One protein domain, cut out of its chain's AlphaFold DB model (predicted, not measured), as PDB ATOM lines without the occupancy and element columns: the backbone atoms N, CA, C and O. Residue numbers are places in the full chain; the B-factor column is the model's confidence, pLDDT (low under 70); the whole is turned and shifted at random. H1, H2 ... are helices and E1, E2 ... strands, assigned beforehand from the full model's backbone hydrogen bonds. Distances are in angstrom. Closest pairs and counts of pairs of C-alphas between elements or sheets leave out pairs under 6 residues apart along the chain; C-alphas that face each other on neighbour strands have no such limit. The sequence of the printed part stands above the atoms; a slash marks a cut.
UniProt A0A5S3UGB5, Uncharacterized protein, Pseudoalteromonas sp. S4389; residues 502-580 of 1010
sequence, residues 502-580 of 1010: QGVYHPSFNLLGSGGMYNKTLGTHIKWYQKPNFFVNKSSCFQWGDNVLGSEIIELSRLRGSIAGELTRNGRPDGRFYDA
ATOM      1  N   GLN A 502     217.811 225.470 245.398       94.88
ATOM      2  CA  GLN A 502     218.735 225.095 246.470       94.88
ATOM      3  C   GLN A 502     219.522 226.297 247.012       94.88
ATOM      4  O   GLN A 502     220.005 226.247 248.144       94.88
ATOM      5  N   GLY A 503     219.655 227.372 246.225       94.56
ATOM      6  CA  GLY A 503     220.437 228.561 246.563       94.56
ATOM      7  C   GLY A 503     219.962 229.263 247.833       94.56
ATOM      8  O   GLY A 503     218.834 229.077 248.302       94.56
ATOM      9  N   VAL A 504     220.824 230.111 248.397       94.50
ATOM     10  CA  VAL A 504     220.493 230.880 249.605       94.50
ATOM     11  C   VAL A 504     219.323 231.821 249.336       94.50
ATOM     12  O   VAL A 504     219.274 232.473 248.292       94.50
ATOM     13  N   TYR A 505     218.384 231.899 250.282       94.31
ATOM     14  CA  TYR A 505     217.294 232.870 250.222       94.31
ATOM     15  C   TYR A 505     217.821 234.301 250.374       94.31
ATOM     16  O   TYR A 505     218.463 234.625 251.374       94.31
ATOM     17  N   HIS A 506     217.456 235.172 249.433       94.06
ATOM     18  CA  HIS A 506     217.689 236.613 249.515       94.06
ATOM     19  C   HIS A 506     216.470 237.367 248.952       94.06
ATOM     20  O   HIS A 506     215.984 236.978 247.887       94.06
ATOM     21  N   PRO A 507     215.969 238.444 249.594       90.25
ATOM     22  CA  PRO A 507     214.732 239.124 249.183       90.25
ATOM     23  C   PRO A 507     214.768 239.684 247.751       90.25
ATOM     24  O   PRO A 507     213.768 239.593 247.042       90.25
ATOM     25  N   SER A 508     215.917 240.207 247.315       90.75
ATOM     26  CA  SER A 508     216.088 240.778 245.966       90.75
ATOM     27  C   SER A 508     216.719 239.825 244.952       90.75
ATOM     28  O   SER A 508     216.235 239.703 243.830       90.75
ATOM     29  N   PHE A 509     217.791 239.125 245.337       92.56
ATOM     30  CA  PHE A 509     218.588 238.336 244.399       92.56
ATOM     31  C   PHE A 509     218.084 236.907 244.177       92.56
ATOM     32  O   PHE A 509     218.221 236.400 243.067       92.56
ATOM     33  N   ASN A 510     217.488 236.253 245.182       94.31
ATOM     34  CA  ASN A 510     217.036 234.863 245.064       94.31
ATOM     35  C   ASN A 510     215.816 234.569 245.953       94.31
ATOM     36  O   ASN A 510     215.893 233.864 246.963       94.31
ATOM     37  N   LEU A 511     214.663 235.118 245.565       92.88
ATOM     38  CA  LEU A 511     213.417 234.993 246.328       92.88
ATOM     39  C   LEU A 511     212.904 233.548 246.421       92.88
ATOM     40  O   LEU A 511     212.195 233.215 247.375       92.88
ATOM     41  N   LEU A 512     213.212 232.703 245.435       94.44
ATOM     42  CA  LEU A 512     212.851 231.281 245.421       94.44
ATOM     43  C   LEU A 512     213.932 230.381 246.035       94.44
ATOM     44  O   LEU A 512     213.722 229.177 246.129       94.44
ATOM     45  N   GLY A 513     215.034 230.952 246.530       94.88
ATOM     46  CA  GLY A 513     216.019 230.217 247.316       94.88
ATOM     47  C   GLY A 513     215.455 229.724 248.644       94.88
ATOM     48  O   GLY A 513     214.603 230.381 249.258       94.88
ATOM     49  N   SER A 514     215.951 228.576 249.096       92.94
ATOM     50  CA  SER A 514     215.598 227.974 250.389       92.94
ATOM     51  C   SER A 514     216.777 227.836 251.348       92.94
ATOM     52  O   SER A 514     216.569 227.674 252.556       92.94
ATOM     53  N   GLY A 515     218.008 227.910 250.839       90.62
ATOM     54  CA  GLY A 515     219.215 227.658 251.615       90.62
ATOM     55  C   GLY A 515     219.451 228.695 252.710       90.62
ATOM     56  O   GLY A 515     219.307 229.898 252.492       90.62
ATOM     57  N   GLY A 516     219.812 228.227 253.903       89.44
ATOM     58  CA  GLY A 516     220.467 229.040 254.926       89.44
ATOM     59  C   GLY A 516     221.990 229.002 254.776       89.44
ATOM     60  O   GLY A 516     222.537 228.206 254.013       89.44
ATOM     61  N   MET A 517     222.685 229.831 255.547       91.44
ATOM     62  CA  MET A 517     224.148 229.899 255.572       91.44
ATOM     63  C   MET A 517     224.678 229.371 256.910       91.44
ATOM     64  O   MET A 517     223.949 229.302 257.906       91.44
ATOM     65  N   TYR A 518     225.955 229.000 256.953       91.88
ATOM     66  CA  TYR A 518     226.617 228.602 258.193       91.88
ATOM     67  C   TYR A 518     227.939 229.325 258.365       91.88
ATOM     68  O   TYR A 518     228.790 229.318 257.483       91.88
ATOM     69  N   ASN A 519     228.106 229.952 259.519       93.00
ATOM     70  CA  ASN A 519     229.358 230.564 259.903       93.00
ATOM     71  C   ASN A 519     230.215 229.506 260.597       93.00
ATOM     72  O   ASN A 519     229.973 229.189 261.763       93.00
ATOM     73  N   LYS A 520     231.202 228.953 259.887       92.44
ATOM     74  CA  LYS A 520     232.097 227.922 260.434       92.44
ATOM     75  C   LYS A 520     232.984 228.463 261.544       92.44
ATOM     76  O   LYS A 520     233.259 227.742 262.495       92.44
ATOM     77  N   THR A 521     233.398 229.724 261.441       93.56
ATOM     78  CA  THR A 521     234.238 230.371 262.456       93.56
ATOM     79  C   THR A 521     233.506 230.488 263.791       93.56
ATOM     80  O   THR A 521     234.106 230.263 264.838       93.56
ATOM     81  N   LEU A 522     232.207 230.804 263.763       92.69
ATOM     82  CA  LEU A 522     231.374 230.973 264.962       92.69
ATOM     83  C   LEU A 522     230.530 229.739 265.318       92.69
ATOM     84  O   LEU A 522     229.836 229.740 266.331       92.69
ATOM     85  N   GLY A 523     230.550 228.701 264.483       92.31
ATOM     86  CA  GLY A 523     229.791 227.470 264.684       92.31
ATOM     87  C   GLY A 523     228.266 227.628 264.619       92.31
ATOM     88  O   GLY A 523     227.556 226.823 265.219       92.31
ATOM     89  N   THR A 524     227.738 228.643 263.924       91.62
ATOM     90  CA  THR A 524     226.310 229.017 263.991       91.62
ATOM     91  C   THR A 524     225.638 229.164 262.626       91.62
ATOM     92  O   THR A 524     226.263 229.545 261.635       91.62
ATOM     93  N   HIS A 525     224.336 228.878 262.572       89.56
ATOM     94  CA  HIS A 525     223.510 229.120 261.392       89.56
ATOM     95  C   HIS A 525     223.153 230.596 261.287       89.56
ATOM     96  O   HIS A 525     222.742 231.219 262.265       89.56
ATOM     97  N   ILE A 526     223.281 231.140 260.081       90.69
ATOM     98  CA  ILE A 526     223.004 232.545 259.809       90.69
ATOM     99  C   ILE A 526     222.116 232.708 258.572       90.69
ATOM    100  O   ILE A 526     221.997 231.818 257.724       90.69
ATOM    101  N   LYS A 527     221.460 233.862 258.493       91.25
ATOM    102  CA  LYS A 527     220.613 234.301 257.378       91.25
ATOM    103  C   LYS A 527     221.336 235.379 256.568       91.25
ATOM    104  O   LYS A 527     222.312 235.956 257.048       91.25
ATOM    105  N   TRP A 528     220.812 235.694 255.382       92.50
ATOM    106  CA  TRP A 528     221.421 236.669 254.470       92.50
ATOM    107  C   TRP A 528     221.715 238.023 255.143       92.50
ATOM    108  O   TRP A 528     222.827 238.529 255.045       92.50
ATOM    109  N   TYR A 529     220.775 238.542 255.939       92.19
ATOM    110  CA  TYR A 529     220.885 239.861 256.572       92.19
ATOM    111  C   TYR A 529     221.960 239.942 257.664       92.19
ATOM    112  O   TYR A 529     222.337 241.026 258.087       92.19
ATOM    113  N   GLN A 530     222.489 238.813 258.142       92.62
ATOM    114  CA  GLN A 530     223.610 238.829 259.088       92.62
ATOM    115  C   GLN A 530     224.957 239.043 258.381       92.62
ATOM    116  O   GLN A 530     225.959 239.273 259.060       92.62
ATOM    117  N   LYS A 531     224.985 238.946 257.042       90.12
ATOM    118  CA  LYS A 531     226.140 239.185 256.164       90.12
ATOM    119  C   LYS A 531     225.690 239.878 254.857       90.12
ATOM    120  O   LYS A 531     225.844 239.282 253.793       90.12
ATOM    121  N   PRO A 532     225.164 241.117 254.913       79.12
ATOM    122  CA  PRO A 532     224.597 241.803 253.740       79.12
ATOM    123  C   PRO A 532     225.603 241.953 252.587       79.12
ATOM    124  O   PRO A 532     225.336 241.542 251.466       79.12
ATOM    125  N   ASN A 533     226.844 242.358 252.885       79.00
ATOM    126  CA  ASN A 533     227.905 242.548 251.879       79.00
ATOM    127  C   ASN A 533     228.418 241.255 251.214       79.00
ATOM    128  O   ASN A 533     229.309 241.307 250.368       79.00
ATOM    129  N   PHE A 534     227.926 240.084 251.627       87.50
ATOM    130  CA  PHE A 534     228.281 238.825 250.980       87.50
ATOM    131  C   PHE A 534     227.575 238.667 249.624       87.50
ATOM    132  O   PHE A 534     228.135 238.071 248.702       87.50
ATOM    133  N   PHE A 535     226.359 239.205 249.481       90.06
ATOM    134  CA  PHE A 535     225.568 239.069 248.262       90.06
ATOM    135  C   PHE A 535     225.654 240.335 247.420       90.06
ATOM    136  O   PHE A 535     225.212 241.398 247.833       90.06
ATOM    137  N   VAL A 536     226.188 240.207 246.206       90.38
ATOM    138  CA  VAL A 536     226.281 241.330 245.254       90.38
ATOM    139  C   VAL A 536     225.413 241.129 244.014       90.38
ATOM    140  O   VAL A 536     225.190 242.062 243.252       90.38
ATOM    141  N   ASN A 537     224.953 239.899 243.779       92.12
ATOM    142  CA  ASN A 537     224.044 239.523 242.702       92.12
ATOM    143  C   ASN A 537     223.465 238.118 242.966       92.12
ATOM    144  O   ASN A 537     223.807 237.452 243.945       92.12
ATOM    145  N   LYS A 538     222.615 237.634 242.050       93.31
ATOM    146  CA  LYS A 538     222.003 236.295 242.120       93.31
ATOM    147  C   LYS A 538     223.031 235.150 242.154       93.31
ATOM    148  O   LYS A 538     222.781 234.162 242.839       93.31
ATOM    149  N   SER A 539     224.191 235.274 241.501       95.12
ATOM    150  CA  SER A 539     225.215 234.211 241.490       95.12
ATOM    151  C   SER A 539     225.840 233.965 242.868       95.12
ATOM    152  O   SER A 539     226.120 232.816 243.216       95.12
ATOM    153  N   SER A 540     225.965 235.005 243.705       93.56
ATOM    154  CA  SER A 540     226.453 234.886 245.087       93.56
ATOM    155  C   SER A 540     225.578 233.962 245.945       93.56
ATOM    156  O   SER A 540     226.060 233.342 246.889       93.56
ATOM    157  N   CYS A 541     224.297 233.794 245.595       94.69
ATOM    158  CA  CYS A 541     223.390 232.870 246.283       94.69
ATOM    159  C   CYS A 541     223.700 231.383 246.022       94.69
ATOM    160  O   CYS A 541     223.140 230.529 246.711       94.69
ATOM    161  N   PHE A 542     224.584 231.075 245.068       95.75
ATOM    162  CA  PHE A 542     224.941 229.719 244.632       95.75
ATOM    163  C   PHE A 542     226.453 229.441 244.727       95.75
ATOM    164  O   PHE A 542     226.963 228.532 244.065       95.75
ATOM    165  N   GLN A 543     227.189 230.217 245.531       92.94
ATOM    166  CA  GLN A 543     228.625 230.028 245.772       92.94
ATOM    167  C   GLN A 543     228.874 228.884 246.764       92.94
ATOM    168  O   GLN A 543     229.172 229.100 247.938       92.94
ATOM    169  N   TRP A 544     228.695 227.652 246.289       92.44
ATOM    170  CA  TRP A 544     228.813 226.438 247.095       92.44
ATOM    171  C   TRP A 544     230.201 226.259 247.721       92.44
ATOM    172  O   TRP A 544     231.219 226.475 247.066       92.44
ATOM    173  N   GLY A 545     230.224 225.776 248.964       92.38
ATOM    174  CA  GLY A 545     231.441 225.526 249.731       92.38
ATOM    175  C   GLY A 545     231.786 226.650 250.708       92.38
ATOM    176  O   GLY A 545     230.928 227.438 251.108       92.38
ATOM    177  N   ASP A 546     233.053 226.669 251.120       93.62
ATOM    178  CA  ASP A 546     233.596 227.621 252.087       93.62
ATOM    179  C   ASP A 546     233.992 228.927 251.386       93.62
ATOM    180  O   ASP A 546     234.822 228.932 250.477       93.62
ATOM    181  N   ASN A 547     233.437 230.046 251.849       92.19
ATOM    182  CA  ASN A 547     233.724 231.382 251.344       92.19
ATOM    183  C   ASN A 547     234.368 232.228 252.448       92.19
ATOM    184  O   ASN A 547     233.817 232.361 253.542       92.19
ATOM    185  N   VAL A 548     235.537 232.803 252.169       90.88
ATOM    186  CA  VAL A 548     236.284 233.618 253.139       90.88
ATOM    187  C   VAL A 548     235.814 235.069 253.062       90.88
ATOM    188  O   VAL A 548     235.946 235.707 252.019       90.88
ATOM    189  N   LEU A 549     235.296 235.599 254.172       87.31
ATOM    190  CA  LEU A 549     234.844 236.985 254.296       87.31
ATOM    191  C   LEU A 549     235.549 237.644 255.489       87.31
ATOM    192  O   LEU A 549     235.144 237.497 256.643       87.31
ATOM    193  N   GLY A 550     236.640 238.360 255.210       87.75
ATOM    194  CA  GLY A 550     237.516 238.888 256.257       87.75
ATOM    195  C   GLY A 550     238.148 237.752 257.071       87.75
ATOM    196  O   GLY A 550     238.840 236.907 256.512       87.75
ATOM    197  N   SER A 551     237.909 237.729 258.387       89.75
ATOM    198  CA  SER A 551     238.380 236.672 259.299       89.75
ATOM    199  C   SER A 551     237.390 235.515 259.487       89.75
ATOM    200  O   SER A 551     237.667 234.590 260.252       89.75
ATOM    201  N   GLU A 552     236.217 235.570 258.855       92.19
ATOM    202  CA  GLU A 552     235.177 234.552 258.987       92.19
ATOM    203  C   GLU A 552     235.101 233.646 257.750       92.19
ATOM    204  O   GLU A 552     235.369 234.074 256.626       92.19
ATOM    205  N   ILE A 553     234.700 232.389 257.959       93.62
ATOM    206  CA  ILE A 553     234.426 231.416 256.897       93.62
ATOM    207  C   ILE A 553     232.927 231.127 256.873       93.62
ATOM    208  O   ILE A 553     232.357 230.624 257.848       93.62
ATOM    209  N   ILE A 554     232.304 231.429 255.739       92.88
ATOM    210  CA  ILE A 554     230.877 231.267 255.494       92.88
ATOM    211  C   ILE A 554     230.660 230.113 254.516       92.88
ATOM    212  O   ILE A 554     231.090 230.161 253.368       92.88
ATOM    213  N   GLU A 555     229.969 229.072 254.966       92.56
ATOM    214  CA  GLU A 555     229.660 227.892 254.167       92.56
ATOM    215  C   GLU A 555     228.248 227.966 253.576       92.56
ATOM    216  O   GLU A 555     227.255 228.139 254.298       92.56
ATOM    217  N   LEU A 556     228.161 227.734 252.266       92.00
ATOM    218  CA  LEU A 556     226.920 227.459 251.543       92.00
ATOM    219  C   LEU A 556     226.897 225.982 251.129       92.00
ATOM    220  O   LEU A 556     227.850 225.477 250.541       92.00
ATOM    221  N   SER A 557     225.794 225.282 251.401       89.00
ATOM    222  CA  SER A 557     225.658 223.852 251.098       89.00
ATOM    223  C   SER A 557     224.267 223.521 250.578       89.00
ATOM    224  O   SER A 557     223.274 224.001 251.121       89.00
ATOM    225  N   ARG A 558     224.209 222.631 249.581       85.06
ATOM    226  CA  ARG A 558     222.972 222.125 248.964       85.06
ATOM    227  C   ARG A 558     222.054 221.397 249.947       85.06
ATOM    228  O   ARG A 558     220.854 221.317 249.725       85.06
ATOM    229  N   LEU A 559     222.588 220.878 251.052       84.44
ATOM    230  CA  LEU A 559     221.771 220.235 252.088       84.44
ATOM    231  C   LEU A 559     220.982 221.257 252.922       84.44
ATOM    232  O   LEU A 559     219.976 220.908 253.540       84.44
ATOM    233  N   ARG A 560     221.423 222.520 252.965       86.69
ATOM    234  CA  ARG A 560     220.756 223.580 253.728       86.69
ATOM    235  C   ARG A 560     219.524 224.028 252.945       86.69
ATOM    236  O   ARG A 560     219.621 224.342 251.767       86.69
ATOM    237  N   GLY A 561     218.362 224.036 253.592       87.38
ATOM    238  CA  GLY A 561     217.087 224.308 252.923       87.38
ATOM    239  C   GLY A 561     216.424 223.092 252.271       87.38
ATOM    240  O   GLY A 561     215.374 223.275 251.658       87.38
ATOM    241  N   SER A 562     216.985 221.886 252.435       89.69
ATOM    242  CA  SER A 562     216.301 220.618 252.139       89.69
ATOM    243  C   SER A 562     215.478 220.134 253.336       89.69
ATOM    244  O   SER A 562     215.790 220.498 254.476       89.69
ATOM    245  N   ILE A 563     214.490 219.270 253.106       85.75
ATOM    246  CA  ILE A 563     213.717 218.593 254.157       85.75
ATOM    247  C   ILE A 563     214.656 217.816 255.095       85.75
ATOM    248  O   ILE A 563     214.543 217.911 256.317       85.75
ATOM    249  N   ALA A 564     215.637 217.105 254.529       81.75
ATOM    250  CA  ALA A 564     216.634 216.345 255.291       81.75
ATOM    251  C   ALA A 564     217.600 217.239 256.096       81.75
ATOM    252  O   ALA A 564     218.307 216.767 256.987       81.75
ATOM    253  N   GLY A 565     217.647 218.532 255.782       71.62
ATOM    254  CA  GLY A 565     218.599 219.490 256.314       71.62
ATOM    255  C   GLY A 565     218.288 220.043 257.701       71.62
ATOM    256  O   GLY A 565     219.042 220.899 258.116       71.62
ATOM    257  N   GLU A 566     217.257 219.597 258.426       65.88
ATOM    258  CA  GLU A 566     216.774 220.190 259.698       65.88
ATOM    259  C   GLU A 566     216.207 221.629 259.570       65.88
ATOM    260  O   GLU A 566     216.670 222.467 258.792       65.88
ATOM    261  N   LEU A 567     215.208 221.962 260.405       63.50
ATOM    262  CA  LEU A 567     214.491 223.255 260.388       63.50
ATOM    263  C   LEU A 567     215.403 224.483 260.581       63.50
ATOM    264  O   LEU A 567     215.153 225.542 260.004       63.50
ATOM    265  N   THR A 568     216.474 224.357 261.369       64.69
ATOM    266  CA  THR A 568     217.419 225.448 261.673       64.69
ATOM    267  C   THR A 568     218.289 225.849 260.480       64.69
ATOM    268  O   THR A 568     218.900 226.919 260.503       64.69
ATOM    269  N   ARG A 569     218.337 225.028 259.421       76.00
ATOM    270  CA  ARG A 569     219.186 225.244 258.236       76.00
ATOM    271  C   ARG A 569     218.439 225.870 257.057       76.00
ATOM    272  O   ARG A 569     219.018 226.039 255.985       76.00
ATOM    273  N   ASN A 570     217.170 226.219 257.251       83.06
ATOM    274  CA  ASN A 570     216.349 226.948 256.293       83.06
ATOM    275  C   ASN A 570     216.758 228.434 256.240       83.06
ATOM    276  O   ASN A 570     217.032 229.014 257.286       83.06
ATOM    277  N   GLY A 571     216.783 229.079 255.071       88.56
ATOM    278  CA  GLY A 571     217.097 230.512 254.925       88.56
ATOM    279  C   GLY A 571     215.887 231.447 254.855       88.56
ATOM    280  O   GLY A 571     216.016 232.647 255.093       88.56
ATOM    281  N   ARG A 572     214.704 230.910 254.571       91.19
ATOM    282  CA  ARG A 572     213.487 231.658 254.260       91.19
ATOM    283  C   ARG A 572     212.774 232.183 255.509       91.19
ATOM    284  O   ARG A 572     212.863 231.571 256.577       91.19
ATOM    285  N   PRO A 573     212.003 233.277 255.376       90.00
ATOM    286  CA  PRO A 573     211.132 233.779 256.437       90.00
ATOM    287  C   PRO A 573     209.895 232.898 256.663       90.00
ATOM    288  O   PRO A 573     209.259 232.995 257.704       90.00
ATOM    289  N   ASP A 574     209.538 232.046 255.698       89.69
ATOM    290  CA  ASP A 574     208.357 231.177 255.750       89.69
ATOM    291  C   ASP A 574     208.664 229.716 256.102       89.69
ATOM    292  O   ASP A 574     207.746 228.900 256.118       89.69
ATOM    293  N   GLY A 575     209.935 229.392 256.369       89.38
ATOM    294  CA  GLY A 575     210.370 228.055 256.774       89.38
ATOM    295  C   GLY A 575     210.231 226.971 255.700       89.38
ATOM    296  O   GLY A 575     210.255 225.792 256.043       89.38
ATOM    297  N   ARG A 576     210.068 227.332 254.417       90.00
ATOM    298  CA  ARG A 576     209.836 226.360 253.331       90.00
ATOM    299  C   ARG A 576     211.113 225.728 252.767       90.00
ATOM    300  O   ARG A 576     212.120 226.413 252.621       90.00
ATOM    301  N   PHE A 577     211.074 224.447 252.426       91.31
ATOM    302  CA  PHE A 577     212.203 223.678 251.889       91.31
ATOM    303  C   PHE A 577     212.119 223.545 250.367       91.31
ATOM    304  O   PHE A 577     211.023 223.603 249.816       91.31
ATOM    305  N   TYR A 578     213.256 223.399 249.677       92.69
ATOM    306  CA  TYR A 578     213.263 223.385 248.207       92.69
ATOM    307  C   TYR A 578     212.725 222.094 247.579       92.69
ATOM    308  O   TYR A 578     212.180 222.118 246.480       92.69
ATOM    309  N   ASP A 579     212.887 220.984 248.287       91.69
ATOM    310  CA  ASP A 579     212.489 219.625 247.922       91.69
ATOM    311  C   ASP A 579     211.126 219.253 248.525       91.69
ATOM    312  O   ASP A 579     210.629 218.153 248.321       91.69
ATOM    313  N   ALA A 580     210.474 220.177 249.232       90.00
ATOM    314  CA  ALA A 580     209.078 220.053 249.625       90.00
ATOM    315  C   ALA A 580     208.161 220.679 248.574       90.00
ATOM    316  O   ALA A 580     208.459 221.735 248.016       90.00
TER     317      ALA A 580
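Overview. This is residues 502 to 580 of the 1010 residues of an uncharacterized protein of Pseudoalteromonas sp. S4389 (UniProt A0A5S3UGB5). There is little regular structure: a small twisted sheet of two hairpins, E3-E4 and E5-E6, makes one end, loops within residues 557 to 580 make the other, and short E1 and E2 cross near the middle beside helix H1. The printed part has 79 residues, and the named elements hold only 27 of the 79; helices hold 5 and strands 22 of them, class mostly strand; the order along the chain is E1 E2 E3 E4 H1 E5 E6, and the antiparallel sheet runs E4 E3 E6 E5. It is compact, radius of gyration 11.2 A, spanning 35 by 25 by 18 A.

Arrangement. Start at E1, residues 502 to 504, and E2, 513 to 515, which pair with no named strand; their closest C-alphas, Val 504 and Gly 515, are 4.0 A apart. E2 runs on into E3, 517 to 519, at 34 degrees. E3 and E4, 524 to 526, form a hairpin; N 519 and O 524, 2.8 A, are within hydrogen-bond range. H1, 538 to 542, is only just not on the sheet, with 4 pairs of C-alphas within 10 A; 0 of 1 O i to N i+4 and 2 of 2 O i to N i+3 pairs are within range. E5, 545 to 549, and E6, 552 to 556, form a hairpin, with N 547 and O 554 within hydrogen-bond range at 2.8 A; E3 and E6 are antiparallel neighbours, with N 555 and O 518 within hydrogen-bond range at 2.8 A.

Along the chain. Find C-alpha 502 at (218.735, 225.095, 246.470); E6, 13.2 A long, ends at C-alpha 556 (226.920, 227.459, 251.543).

Size, cuts and confidence. The printed part has no cut; E4 to H1 is a long link, and residues 566 to 568 have pLDDT under 70.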